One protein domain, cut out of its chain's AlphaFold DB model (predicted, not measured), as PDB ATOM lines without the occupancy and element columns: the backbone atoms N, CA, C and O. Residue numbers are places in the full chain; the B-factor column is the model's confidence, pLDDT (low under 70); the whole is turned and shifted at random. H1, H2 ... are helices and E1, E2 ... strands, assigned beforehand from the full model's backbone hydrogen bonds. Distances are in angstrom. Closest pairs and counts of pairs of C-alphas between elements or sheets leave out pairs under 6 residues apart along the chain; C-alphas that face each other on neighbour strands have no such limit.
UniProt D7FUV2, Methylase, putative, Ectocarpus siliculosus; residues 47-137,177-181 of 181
ATOM      1  N   ASP A  47     -47.355  30.228   1.455       97.50
ATOM      2  CA  ASP A  47     -46.883  30.982   0.298       97.50
ATOM      3  C   ASP A  47     -45.626  31.795   0.636       97.50
ATOM      4  O   ASP A  47     -45.501  32.357   1.726       97.50
ATOM      5  N   ASN A  48     -44.721  31.926  -0.335       96.62
ATOM      6  CA  ASN A  48     -43.509  32.745  -0.231       96.62
ATOM      7  C   ASN A  48     -42.587  32.406   0.969       96.62
ATOM      8  O   ASN A  48     -41.848  33.268   1.448       96.62
ATOM      9  N   LEU A  49     -42.611  31.163   1.461       97.25
ATOM     10  CA  LEU A  49     -41.792  30.690   2.583       97.25
ATOM     11  C   LEU A  49     -40.287  30.607   2.261       97.25
ATOM     12  O   LEU A  49     -39.446  30.774   3.155       97.25
ATOM     13  N   PHE A  50     -39.943  30.331   1.001       97.75
ATOM     14  CA  PHE A  50     -38.593  29.930   0.604       97.75
ATOM     15  C   PHE A  50     -37.998  30.830  -0.475       97.75
ATOM     16  O   PHE A  50     -38.687  31.236  -1.401       97.75
ATOM     17  N   ASP A  51     -36.689  31.081  -0.422       96.50
ATOM     18  CA  ASP A  51     -36.012  31.954  -1.396       96.50
ATOM     19  C   ASP A  51     -35.338  31.184  -2.543       96.50
ATOM     20  O   ASP A  51     -34.742  31.767  -3.451       96.50
ATOM     21  N   GLY A  52     -35.459  29.862  -2.519       97.12
ATOM     22  CA  GLY A  52     -34.999  28.961  -3.550       97.12
ATOM     23  C   GLY A  52     -35.617  27.586  -3.355       97.12
ATOM     24  O   GLY A  52     -35.945  27.208  -2.232       97.12
ATOM     25  N   ILE A  53     -35.770  26.838  -4.438       98.31
ATOM     26  CA  ILE A  53     -36.218  25.444  -4.435       98.31
ATOM     27  C   ILE A  53     -35.302  24.679  -5.385       98.31
ATOM     28  O   ILE A  53     -34.926  25.203  -6.432       98.31
ATOM     29  N   PHE A  54     -34.930  23.456  -5.032       97.75
ATOM     30  CA  PHE A  54     -34.130  22.580  -5.875       97.75
ATOM     31  C   PHE A  54     -34.829  21.236  -6.040       97.75
ATOM     32  O   PHE A  54     -35.061  20.548  -5.052       97.75
ATOM     33  N   ASP A  55     -35.127  20.888  -7.285       97.19
ATOM     34  CA  ASP A  55     -35.585  19.581  -7.745       97.19
ATOM     35  C   ASP A  55     -34.445  18.907  -8.523       97.19
ATOM     36  O   ASP A  55     -33.763  19.540  -9.337       97.19
ATOM     37  N   LYS A  56     -34.245  17.608  -8.296       94.19
ATOM     38  CA  LYS A  56     -33.359  16.774  -9.107       94.19
ATOM     39  C   LYS A  56     -34.019  15.434  -9.417       94.19
ATOM     40  O   LYS A  56     -33.752  14.435  -8.756       94.19
ATOM     41  N   GLY A  57     -34.794  15.414 -10.497       92.38
ATOM     42  CA  GLY A  57     -35.428  14.207 -11.023       92.38
ATOM     43  C   GLY A  57     -36.789  13.870 -10.409       92.38
ATOM     44  O   GLY A  57     -37.388  12.879 -10.829       92.38
ATOM     45  N   CYS A  58     -37.325  14.688  -9.499       94.75
ATOM     46  CA  CYS A  58     -38.690  14.543  -8.996       94.75
ATOM     47  C   CYS A  58     -39.687  14.841 -10.131       94.75
ATOM     48  O   CYS A  58     -40.540  14.006 -10.438       94.75
ATOM     49  N   ALA A  59     -39.482  15.935 -10.884       95.31
ATOM     50  CA  ALA A  59     -40.271  16.217 -12.089       95.31
ATOM     51  C   ALA A  59     -40.147  15.109 -13.157       95.31
ATOM     52  O   ALA A  59     -41.150  14.695 -13.734       95.31
ATOM     53  N   ASP A  60     -38.948  14.560 -13.395       93.62
ATOM     54  CA  ASP A  60     -38.779  13.431 -14.329       93.62
ATOM     55  C   ASP A  60     -39.503  12.158 -13.843       93.62
ATOM     56  O   ASP A  60     -40.043  11.406 -14.658       93.62
ATOM     57  N   SER A  61     -39.566  11.937 -12.527       93.12
ATOM     58  CA  SER A  61     -40.292  10.816 -11.920       93.12
ATOM     59  C   SER A  61     -41.810  10.949 -12.096       93.12
ATOM     60  O   SER A  61     -42.465   9.969 -12.456       93.12
ATOM     61  N   LEU A  62     -42.370  12.155 -11.942       93.06
ATOM     62  CA  LEU A  62     -43.782  12.439 -12.244       93.06
ATOM     63  C   LEU A  62     -44.107  12.227 -13.735       93.06
ATOM     64  O   LEU A  62     -45.154  11.673 -14.074       93.06
ATOM     65  N   ILE A  63     -43.177  12.565 -14.637       90.06
ATOM     66  CA  ILE A  63     -43.333  12.378 -16.094       90.06
ATOM     67  C   ILE A  63     -43.353  10.896 -16.504       90.06
ATOM     68  O   ILE A  63     -43.807  10.567 -17.599       90.06
ATOM     69  N   CYS A  64     -42.935   9.982 -15.628       86.69
ATOM     70  CA  CYS A  64     -43.074   8.539 -15.841       86.69
ATOM     71  C   CYS A  64     -44.446   7.982 -15.392       86.69
ATOM     72  O   CYS A  64     -44.685   6.778 -15.508       86.69
ATOM     73  N   GLY A  65     -45.329   8.835 -14.857       77.12
ATOM     74  CA  GLY A  65     -46.658   8.491 -14.345       77.12
ATOM     75  C   GLY A  65     -47.767   8.386 -15.404       77.12
ATOM     76  O   GLY A  65     -47.526   8.140 -16.583       77.12
ATOM     77  N   TYR A  66     -49.019   8.560 -14.962       66.75
ATOM     78  CA  TYR A  66     -50.220   8.431 -15.807       66.75
ATOM     79  C   TYR A  66     -50.808   9.783 -16.259       66.75
ATOM     80  O   TYR A  66     -51.362   9.863 -17.353       66.75
ATOM     81  N   ARG A  67     -50.689  10.845 -15.442       74.69
ATOM     82  CA  ARG A  67     -51.111  12.226 -15.759       74.69
ATOM     83  C   ARG A  67     -49.887  13.141 -15.887       74.69
ATOM     84  O   ARG A  67     -49.822  14.215 -15.308       74.69
ATOM     85  N   THR A  68     -48.908  12.672 -16.653       81.56
ATOM     86  CA  THR A  68     -47.507  13.130 -16.665       81.56
ATOM     87  C   THR A  68     -47.303  14.645 -16.739       81.56
ATOM     88  O   THR A  68     -46.481  15.175 -15.998       81.56
ATOM     89  N   THR A  69     -48.035  15.347 -17.609       88.81
ATOM     90  CA  THR A  69     -47.946  16.811 -17.735       88.81
ATOM     91  C   THR A  69     -48.676  17.523 -16.598       88.81
ATOM     92  O   THR A  69     -48.081  18.398 -15.977       88.81
ATOM     93  N   ASP A  70     -49.923  17.141 -16.302       93.12
ATOM     94  CA  ASP A  70     -50.721  17.752 -15.229       93.12
ATOM     95  C   ASP A  70     -50.003  17.638 -13.875       93.12
ATOM     96  O   ASP A  70     -49.871  18.627 -13.167       93.12
ATOM     97  N   ASP A  71     -49.479  16.450 -13.549       95.38
ATOM     98  CA  ASP A  71     -48.774  16.178 -12.293       95.38
ATOM     99  C   ASP A  71     -47.538  17.087 -12.124       95.38
ATOM    100  O   ASP A  71     -47.264  17.560 -11.023       95.38
ATOM    101  N   VAL A  72     -46.797  17.378 -13.201       96.31
ATOM    102  CA  VAL A  72     -45.660  18.318 -13.149       96.31
ATOM    103  C   VAL A  72     -46.118  19.769 -13.074       96.31
ATOM    104  O   VAL A  72     -45.510  20.557 -12.357       96.31
ATOM    105  N   VAL A  73     -47.184  20.135 -13.786       96.56
ATOM    106  CA  VAL A  73     -47.748  21.490 -13.733       96.56
ATOM    107  C   VAL A  73     -48.284  21.796 -12.330       96.56
ATOM    108  O   VAL A  73     -47.973  22.860 -11.799       96.56
ATOM    109  N   ASP A  74     -48.981  20.856 -11.688       97.50
ATOM    110  CA  ASP A  74     -49.444  20.963 -10.297       97.50
ATOM    111  C   ASP A  74     -48.251  21.156  -9.333       97.50
ATOM    112  O   ASP A  74     -48.247  22.083  -8.519       97.50
ATOM    113  N   MET A  75     -47.179  20.359  -9.480       97.94
ATOM    114  CA  MET A  75     -45.923  20.544  -8.732       97.94
ATOM    115  C   MET A  75     -45.295  21.925  -8.978       97.94
ATOM    116  O   MET A  75     -44.822  22.569  -8.041       97.94
ATOM    117  N   PHE A  76     -45.267  22.400 -10.223       98.31
ATOM    118  CA  PHE A  76     -44.671  23.688 -10.571       98.31
ATOM    119  C   PHE A  76     -45.479  24.865 -10.019       98.31
ATOM    120  O   PHE A  76     -44.867  25.827  -9.554       98.31
ATOM    121  N   HIS A  77     -46.812  24.784  -9.990       98.25
ATOM    122  CA  HIS A  77     -47.659  25.782  -9.326       98.25
ATOM    123  C   HIS A  77     -47.394  25.834  -7.826       98.25
ATOM    124  O   HIS A  77     -47.176  26.919  -7.289       98.25
ATOM    125  N   GLU A  78     -47.313  24.683  -7.160       98.56
ATOM    126  CA  GLU A  78     -47.000  24.627  -5.731       98.56
ATOM    127  C   GLU A  78     -45.588  25.141  -5.428       98.56
ATOM    128  O   GLU A  78     -45.411  25.948  -4.512       98.56
ATOM    129  N   CYS A  79     -44.585  24.776  -6.235       98.44
ATOM    130  CA  CYS A  79     -43.247  25.361  -6.154       98.44
ATOM    131  C   CYS A  79     -43.278  26.883  -6.367       98.44
ATOM    132  O   CYS A  79     -42.669  27.614  -5.590       98.44
ATOM    133  N   CYS A  80     -44.002  27.385  -7.370       97.94
ATOM    134  CA  CYS A  80     -44.138  28.819  -7.623       97.94
ATOM    135  C   CYS A  80     -44.825  29.538  -6.448       97.94
ATOM    136  O   CYS A  80     -44.394  30.625  -6.059       97.94
ATOM    137  N   ARG A  81     -45.840  28.926  -5.825       97.81
ATOM    138  CA  ARG A  81     -46.567  29.460  -4.664       97.81
ATOM    139  C   ARG A  81     -45.673  29.599  -3.429       97.81
ATOM    140  O   ARG A  81     -45.591  30.689  -2.860       97.81
ATOM    141  N   VAL A  82     -44.976  28.532  -3.024       98.06
ATOM    142  CA  VAL A  82     -44.142  28.535  -1.800       98.06
ATOM    143  C   VAL A  82     -42.804  29.269  -1.978       98.06
ATOM    144  O   VAL A  82     -42.178  29.664  -0.991       98.06
ATOM    145  N   LEU A  83     -42.366  29.505  -3.217       98.06
ATOM    146  CA  LEU A  83     -41.212  30.345  -3.539       98.06
ATOM    147  C   LEU A  83     -41.562  31.832  -3.373       98.06
ATOM    148  O   LEU A  83     -42.576  32.300  -3.890       98.06
ATOM    149  N   ARG A  84     -40.730  32.606  -2.669       96.56
ATOM    150  CA  ARG A  84     -40.918  34.057  -2.521       96.56
ATOM    151  C   ARG A  84     -40.635  34.811  -3.828       96.56
ATOM    152  O   ARG A  84     -39.942  34.280  -4.700       96.56
ATOM    153  N   PRO A  85     -41.089  36.068  -3.969       95.75
ATOM    154  CA  PRO A  85     -40.709  36.909  -5.099       95.75
ATOM    155  C   PRO A  85     -39.178  37.067  -5.187       95.75
ATOM    156  O   PRO A  85     -38.490  37.094  -4.162       95.75
ATOM    157  N   SER A  86     -38.626  37.123  -6.405       95.31
ATOM    158  CA  SER A  86     -37.181  36.981  -6.698       95.31
ATOM    159  C   SER A  86     -36.513  35.674  -6.234       95.31
ATOM    160  O   SER A  86     -35.291  35.549  -6.341       95.31
ATOM    161  N   GLY A  87     -37.260  34.698  -5.709       96.38
ATOM    162  CA  GLY A  87     -36.728  33.372  -5.408       96.38
ATOM    163  C   GLY A  87     -36.431  32.573  -6.682       96.38
ATOM    164  O   GLY A  87     -36.977  32.863  -7.750       96.38
ATOM    165  N   VAL A  88     -35.566  31.558  -6.572       97.62
ATOM    166  CA  VAL A  88     -35.121  30.738  -7.716       97.62
ATOM    167  C   VAL A  88     -35.486  29.261  -7.553       97.62
ATOM    168  O   VAL A  88     -34.987  28.588  -6.653       97.62
ATOM    169  N   PHE A  89     -36.288  28.730  -8.473       98.44
ATOM    170  CA  PHE A  89     -36.480  27.292  -8.655       98.44
ATOM    171  C   PHE A  89     -35.423  26.735  -9.620       98.44
ATOM    172  O   PHE A  89     -35.266  27.221 -10.741       98.44
ATOM    173  N   LEU A  90     -34.692  25.718  -9.172       98.19
ATOM    174  CA  LEU A  90     -33.700  24.969  -9.933       98.19
ATOM    175  C   LEU A  90     -34.222  23.546 -10.148       98.19
ATOM    176  O   LEU A  90     -34.249  22.768  -9.202       98.19
ATOM    177  N   CYS A  91     -34.596  23.192 -11.374       97.81
ATOM    178  CA  CYS A  91     -34.965  21.822 -11.736       97.81
ATOM    179  C   CYS A  91     -33.850  21.196 -12.577       97.81
ATOM    180  O   CYS A  91     -33.499  21.705 -13.642       97.81
ATOM    181  N   VAL A  92     -33.275  20.093 -12.099       96.44
ATOM    182  CA  VAL A  92     -32.303  19.286 -12.844       96.44
ATOM    183  C   VAL A  92     -33.038  18.107 -13.477       96.44
ATOM    184  O   VAL A  92     -33.523  17.233 -12.760       96.44
ATOM    185  N   SER A  93     -33.107  18.080 -14.811       95.19
ATOM    186  CA  SER A  93     -33.900  17.108 -15.578       95.19
ATOM    187  C   SER A  93     -33.155  16.605 -16.820       95.19
ATOM    188  O   SER A  93     -32.417  17.349 -17.471       95.19
ATOM    189  N   HIS A  94     -33.375  15.335 -17.168       92.94
ATOM    190  CA  HIS A  94     -32.929  14.719 -18.427       92.94
ATOM    191  C   HIS A  94     -33.815  15.088 -19.634       92.94
ATOM    192  O   HIS A  94     -33.535  14.689 -20.765       92.94
ATOM    193  N   GLY A  95     -34.902  15.833 -19.422       90.62
ATOM    194  CA  GLY A  95     -35.727  16.352 -20.502       90.62
ATOM    195  C   GLY A  95     -35.011  17.448 -21.288       90.62
ATOM    196  O   GLY A  95     -34.476  18.396 -20.707       90.62
ATOM    197  N   ALA A  96     -35.044  17.345 -22.616       92.50
ATOM    198  CA  ALA A  96     -34.615  18.416 -23.513       92.50
ATOM    199  C   ALA A  96     -35.600  19.609 -23.474       92.50
ATOM    200  O   ALA A  96     -36.791  19.379 -23.239       92.50
ATOM    201  N   PRO A  97     -35.148  20.852 -23.755       94.06
ATOM    202  CA  PRO A  97     -35.990  22.054 -23.701       94.06
ATOM    203  C   PRO A  97     -37.308  21.917 -24.469       94.06
ATOM    204  O   PRO A  97     -38.373  22.155 -23.904       94.06
ATOM    205  N   ASP A  98     -37.254  21.423 -25.708       93.69
ATOM    206  CA  ASP A  98     -38.412  21.219 -26.590       93.69
ATOM    207  C   ASP A  98     -39.508  20.329 -25.964       93.69
ATOM    208  O   ASP A  98     -40.688  20.468 -26.276       93.69
ATOM    209  N   ALA A  99     -39.131  19.431 -25.046       90.75
ATOM    210  CA  ALA A  99     -40.026  18.501 -24.354       90.75
ATOM    211  C   ALA A  99     -40.419  18.949 -22.930       90.75
ATOM    212  O   ALA A  99     -41.120  18.209 -22.234       90.75
ATOM    213  N   ARG A 100     -39.943  20.112 -22.465       92.00
ATOM    214  CA  ARG A 100     -40.116  20.587 -21.077       92.00
ATOM    215  C   ARG A 100     -40.595  22.030 -20.960       92.00
ATOM    216  O   ARG A 100     -41.380  22.308 -20.061       92.00
ATOM    217  N   MET A 101     -40.173  22.941 -21.839       95.19
ATOM    218  CA  MET A 101     -40.434  24.382 -21.681       95.19
ATOM    219  C   MET A 101     -41.926  24.717 -21.560       95.19
ATOM    220  O   MET A 101     -42.284  25.511 -20.701       95.19
ATOM    221  N   HIS A 102     -42.804  24.020 -22.289       94.50
ATOM    222  CA  HIS A 102     -44.260  24.202 -22.185       94.50
ATOM    223  C   HIS A 102     -44.840  23.951 -20.776       94.50
ATOM    224  O   HIS A 102     -45.910  24.463 -20.464       94.50
ATOM    225  N   MET A 103     -44.158  23.168 -19.928       95.75
ATOM    226  CA  MET A 103     -44.537  22.951 -18.525       95.75
ATOM    227  C   MET A 103     -44.076  24.126 -17.654       95.75
ATOM    228  O   MET A 103     -44.826  24.603 -16.811       95.75
ATOM    229  N   PHE A 104     -42.856  24.624 -17.883       96.38
ATOM    230  CA  PHE A 104     -42.300  25.786 -17.177       96.38
ATOM    231  C   PHE A 104     -42.969  27.111 -17.569       96.38
ATOM    232  O   PHE A 104     -42.964  28.044 -16.773       96.38
ATOM    233  N   GLU A 105     -43.532  27.194 -18.772       95.06
ATOM    234  CA  GLU A 105     -44.233  28.361 -19.327       95.06
ATOM    235  C   GLU A 105     -45.766  28.237 -19.211       95.06
ATOM    236  O   GLU A 105     -46.505  28.975 -19.865       95.06
ATOM    237  N   HIS A 106     -46.263  27.296 -18.397       96.00
ATOM    238  CA  HIS A 106     -47.696  27.098 -18.193       96.00
ATOM    239  C   HIS A 106     -48.374  28.353 -17.614       96.00
ATOM    240  O   HIS A 106     -47.822  29.049 -16.758       96.00
ATOM    241  N   GLU A 107     -49.611  28.623 -18.045       92.56
ATOM    242  CA  GLU A 107     -50.397  29.762 -17.566       92.56
ATOM    243  C   GLU A 107     -50.516  29.757 -16.031       92.56
ATOM    244  O   GLU A 107     -50.759  28.716 -15.416       92.56
ATOM    245  N   GLY A 108     -50.320  30.930 -15.422       91.06
ATOM    246  CA  GLY A 108     -50.327  31.138 -13.971       91.06
ATOM    247  C   GLY A 108     -48.956  31.033 -13.290       91.06
ATOM    248  O   GLY A 108     -48.814  31.539 -12.179       91.06
ATOM    249  N   LEU A 109     -47.929  30.475 -13.942       94.44
ATOM    250  CA  LEU A 109     -46.569  30.459 -13.393       94.44
ATOM    251  C   LEU A 109     -45.916  31.846 -13.519       94.44
ATOM    252  O   LEU A 109     -45.567  32.303 -14.604       94.44
ATOM    253  N   GLN A 110     -45.736  32.526 -12.386       93.69
ATOM    254  CA  GLN A 110     -45.198  33.892 -12.304       93.69
ATOM    255  C   GLN A 110     -43.660  33.909 -12.271       93.69
ATOM    256  O   GLN A 110     -43.052  34.502 -11.377       93.69
ATOM    257  N   TRP A 111     -43.008  33.220 -13.209       96.56
ATOM    258  CA  TRP A 111     -41.547  33.156 -13.286       96.56
ATOM    259  C   TRP A 111     -41.012  33.268 -14.716       96.56
ATOM    260  O   TRP A 111     -41.736  33.093 -15.691       96.56
ATOM    261  N   LEU A 112     -39.714  33.556 -14.845       95.00
ATOM    262  CA  LEU A 112     -38.981  33.452 -16.109       95.00
ATOM    263  C   LEU A 112     -37.965  32.311 -16.035       95.00
ATOM    264  O   LEU A 112     -37.090  32.328 -15.164       95.00
ATOM    265  N   THR A 113     -38.041  31.382 -16.985       97.25
ATOM    266  CA  THR A 113     -37.193  30.183 -17.033       97.25
ATOM    267  C   THR A 113     -36.084  30.307 -18.070       97.25
ATOM    268  O   THR A 113     -36.315  30.671 -19.219       97.25
ATOM    269  N   ASN A 114     -34.860  29.973 -17.666       96.75
ATOM    270  CA  ASN A 114     -33.693  29.837 -18.537       96.75
ATOM    271  C   ASN A 114     -33.163  28.403 -18.440       96.75
ATOM    272  O   ASN A 114     -33.239  27.803 -17.370       96.75
ATOM    273  N   VAL A 115     -32.580  27.862 -19.513       96.81
ATOM    274  CA  VAL A 115     -32.013  26.501 -19.506       96.81
ATOM    275  C   VAL A 115     -30.497  26.540 -19.654       96.81
ATOM    276  O   VAL A 115     -29.964  27.236 -20.518       96.81
ATOM    277  N   ILE A 116     -29.800  25.778 -18.811       96.12
ATOM    278  CA  ILE A 116     -28.343  25.643 -18.803       96.12
ATOM    279  C   ILE A 116     -27.990  24.155 -18.984       96.12
ATOM    280  O   ILE A 116     -28.264  23.362 -18.080       96.12
ATOM    281  N   PRO A 117     -27.375  23.744 -20.108       93.81
ATOM    282  CA  PRO A 117     -26.955  22.357 -20.307       93.81
ATOM    283  C   PRO A 117     -25.752  22.005 -19.417       93.81
ATOM    284  O   PRO A 117     -24.789  22.776 -19.303       93.81
ATOM    285  N   ILE A 118     -25.774  20.816 -18.808       91.50
ATOM    286  CA  ILE A 118     -24.675  20.328 -17.968       91.50
ATOM    287  C   ILE A 118     -23.614  19.661 -18.847       91.50
ATOM    288  O   ILE A 118     -23.767  18.546 -19.346       91.50
ATOM    289  N   HIS A 119     -22.488  20.349 -19.014       86.62
ATOM    290  CA  HIS A 119     -21.351  19.839 -19.771       86.62
ATOM    291  C   HIS A 119     -20.774  18.584 -19.097       86.62
ATOM    292  O   HIS A 119     -20.537  18.575 -17.890       86.62
ATOM    293  N   GLY A 120     -20.533  17.527 -19.879       85.56
ATOM    294  CA  GLY A 120     -20.059  16.237 -19.361       85.56
ATOM    295  C   GLY A 120     -21.155  15.329 -18.788       85.56
ATOM    296  O   GLY A 120     -20.837  14.323 -18.159       85.56
ATOM    297  N   SER A 121     -22.437  15.647 -18.986       84.06
ATOM    298  CA  SER A 121     -23.566  14.761 -18.670       84.06
ATOM    299  C   SER A 121     -24.598  14.831 -19.796       84.06
ATOM    300  O   SER A 121     -25.381  15.774 -19.869       84.06
ATOM    301  N   GLU A 122     -24.565  13.862 -20.715       84.94
ATOM    302  CA  GLU A 122     -25.409  13.889 -21.916       84.94
ATOM    303  C   GLU A 122     -26.906  13.954 -21.573       84.94
ATOM    304  O   GLU A 122     -27.410  13.225 -20.717       84.94
ATOM    305  N   GLY A 123     -27.618  14.869 -22.240       85.50
ATOM    306  CA  GLY A 123     -29.053  15.101 -22.053       85.50
ATOM    307  C   GLY A 123     -29.456  15.806 -20.750       85.50
ATOM    308  O   GLY A 123     -30.632  16.124 -20.600       85.50
ATOM    309  N   LEU A 124     -28.532  16.076 -19.822       93.69
ATOM    310  CA  LEU A 124     -28.861  16.657 -18.519       93.69
ATOM    311  C   LEU A 124     -28.872  18.195 -18.564       93.69
ATOM    312  O   LEU A 124     -27.882  18.830 -18.936       93.69
ATOM    313  N   ASN A 125     -29.982  18.798 -18.143       95.81
ATOM    314  CA  ASN A 125     -30.207  20.244 -18.161       95.81
ATOM    315  C   ASN A 125     -30.565  20.771 -16.765       95.81
ATOM    316  O   ASN A 125     -31.197  20.071 -15.974       95.81
ATOM    317  N   VAL A 126     -30.204  22.026 -16.484       97.31
ATOM    318  CA  VAL A 126     -30.726  22.800 -15.350       97.31
ATOM    319  C   VAL A 126     -31.689  23.856 -15.876       97.31
ATOM    320  O   VAL A 126     -31.282  24.756 -16.610       97.31
ATOM    321  N   TYR A 127     -32.947  23.766 -15.471       97.94
ATOM    322  CA  TYR A 127     -33.963  24.790 -15.669       97.94
ATOM    323  C   TYR A 127     -33.923  25.735 -14.466       97.94
ATOM    324  O   TYR A 127     -34.070  25.305 -13.321       97.94
ATOM    325  N   VAL A 128     -33.670  27.015 -14.723       98.25
ATOM    326  CA  VAL A 128     -33.510  28.077 -13.724       98.25
ATOM    327  C   VAL A 128     -34.679  29.042 -13.869       98.25
ATOM    328  O   VAL A 128     -34.689  29.859 -14.790       98.25
ATOM    329  N   SER A 129     -35.656  28.933 -12.971       98.31
ATOM    330  CA  SER A 129     -36.903  29.706 -12.998       98.31
ATOM    331  C   SER A 129     -36.892  30.740 -11.873       98.31
ATOM    332  O   SER A 129     -36.881  30.376 -10.697       98.31
ATOM    333  N   THR A 130     -36.875  32.029 -12.212       97.69
ATOM    334  CA  THR A 130     -36.864  33.125 -11.224       97.69
ATOM    335  C   THR A 130     -38.259  33.721 -11.096       97.69
ATOM    336  O   THR A 130     -38.782  34.238 -12.086       97.69
ATOM    337  N   LYS A 131     -38.856  33.673  -9.896       96.81
ATOM    338  CA  LYS A 131     -40.189  34.243  -9.634       96.81
ATOM    339  C   LYS A 131     -40.149  35.770  -9.699       96.81
ATOM    340  O   LYS A 131     -39.264  36.388  -9.104       96.81
ATOM    341  N   TRP A 132     -41.108  36.368 -10.397       92.44
ATOM    342  CA  TRP A 132     -41.230  37.818 -10.555       92.44
ATOM    343  C   TRP A 132     -41.507  38.516  -9.218       92.44
ATOM    344  O   TRP A 132     -42.023  37.905  -8.276       92.44
ATOM    345  N   THR A 133     -41.157  39.799  -9.114       90.06
ATOM    346  CA  THR A 133     -41.620  40.646  -8.005       90.06
ATOM    347  C   THR A 133     -43.086  41.041  -8.169       90.06
ATOM    348  O   THR A 133     -43.646  40.965  -9.263       90.06
ATOM    349  N   GLN A 134     -43.718  41.501  -7.085       81.94
ATOM    350  CA  GLN A 134     -45.076  42.041  -7.166       81.94
ATOM    351  C   GLN A 134     -45.122  43.262  -8.099       81.94
ATOM    352  O   GLN A 134     -46.037  43.395  -8.906       81.94
ATOM    353  N   GLU A 135     -44.094  44.113  -8.065       87.56
ATOM    354  CA  GLU A 135     -43.957  45.263  -8.959       87.56
ATOM    355  C   GLU A 135     -43.776  44.847 -10.429       87.56
ATOM    356  O   GLU A 135     -44.289  45.531 -11.314       87.56
ATOM    357  N   GLU A 136     -43.071  43.740 -10.697       88.00
ATOM    358  CA  GLU A 136     -42.911  43.162 -12.040       88.00
ATOM    359  C   GLU A 136     -44.229  42.571 -12.567       88.00
ATOM    360  O   GLU A 136     -44.594  42.847 -13.711       88.00
ATOM    361  N   ILE A 137     -44.977  41.839 -11.729       82.12
ATOM    362  CA  ILE A 137     -46.319  41.320 -12.050       82.12
ATOM    363  C   ILE A 137     -47.258  42.481 -12.393       82.12
ATOM    364  O   ILE A 137     -47.814  42.529 -13.489       82.12
ATOM    365  N   ILE A 177     -33.277  28.159   1.109       44.78
ATOM    366  CA  ILE A 177     -33.480  27.152   0.032       44.78
ATOM    367  C   ILE A 177     -34.205  25.861   0.501       44.78
ATOM    368  O   ILE A 177     -33.845  25.298   1.530       44.78
ATOM    369  N   VAL A 178     -35.147  25.347  -0.305       46.25
ATOM    370  CA  VAL A 178     -35.756  23.992  -0.240       46.25
ATOM    371  C   VAL A 178     -35.005  23.006  -1.116       46.25
ATOM    372  O   VAL A 178     -34.503  23.361  -2.182       46.25
ATOM    373  N   TYR A 179     -35.010  21.743  -0.708       41.41
ATOM    374  CA  TYR A 179     -34.473  20.633  -1.476       41.41
ATOM    375  C   TYR A 179     -35.528  19.520  -1.583       41.41
ATOM    376  O   TYR A 179     -35.747  18.789  -0.624       41.41
ATOM    377  N   ALA A 180     -36.195  19.394  -2.728       41.16
ATOM    378  CA  ALA A 180     -37.024  18.229  -3.034       41.16
ATOM    379  C   ALA A 180     -36.128  17.094  -3.561       41.16
ATOM    380  O   ALA A 180     -35.175  17.353  -4.308       41.16
ATOM    381  N   MET A 181     -36.417  15.855  -3.150       43.19
ATOM    382  CA  MET A 181     -35.820  14.634  -3.717       43.19
ATOM    383  C   MET A 181     -36.798  13.924  -4.653       43.19
ATOM    384  O   MET A 181     -38.024  14.093  -4.471       43.19
TER     385      MET A 181
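This is residues 47 to 137 and 177 to 181 of the 181 residues of the protein "Methylase, putative" of Ectocarpus siliculosus (UniProt D7FUV2). A twisted five-stranded sheet has the long helix H2 packed along one face, making two layers, and the other face bare. H1 forms a helical hairpin with H2, H3 packs on H2, and little H4 sits at one end. The printed part has 96 residues, with E1, H1, H2, E2, H3, E3, E4, H4 and E5 along the chain, class mixed. The mixed sheet runs E3, E4, E2, E1, E5. The whole is compact, radius of gyration of the C-alphas 12.7 A, spanning 38 by 31 by 23 A.

E1, residues 50 to 56, 17.2 A, begins at C-alpha (-38.593, 29.930, 0.604). E2 is 83 to 93, 19.3 A, and bends by 118 degrees at 86; E3 is 111 to 117, 19.5 A; E4 is 125 to 131, 19.2 A; E5, 178 to 180, ends at C-alpha (-37.024, 18.229, -3.034). H2 is 68 to 82, 21.7 A; H1 is 58 to 63, H3 101 to 104, H4 134 to 137.

E2 and E1 are parallel, N 90 and O 53 2.8 A apart; so are E1 and E5, N 178 and O 52 2.8 A. E4 is antiparallel to E2, N 89 and O 129 2.8 A, and to E3 in a hairpin, N 114 and O 128 2.9 A. H2 lies over E2, height over the sheet 10.8 A, only just not over E1, on which 2 of its C-alphas fall; on the local plane it runs along E2 at 17 degrees. E1, H1, H2, E2 form a strand-helix-strand unit, parallel neighbour strands joined through helices, and E2, H3, E3 a split one with E4 between; both crossovers are right-handed. H1 touches H2, C-alphas of Leu 62 and Thr 68 closest at 5.8 A, a shallow tilt of 31 degrees, opposite ways. H2 touches H3, C-alphas of Val 73 and Met 103 closest at 6.0 A. H1, H3 and H4 only graze the sheet. In H1 every O i to N i+4 pair is within hydrogen-bond range, in H2 10 of 11; H3 and H4 are too short.

Gly 120 and Glu 135 have the C-alphas farthest apart, 39.0 A. Residues 138 to 176 are cut out, a 22.6 A gap between C-alphas 137 and 177. Of the links printed whole, none is long. pLDDT is under 70 at residues 66 and 177 to 181.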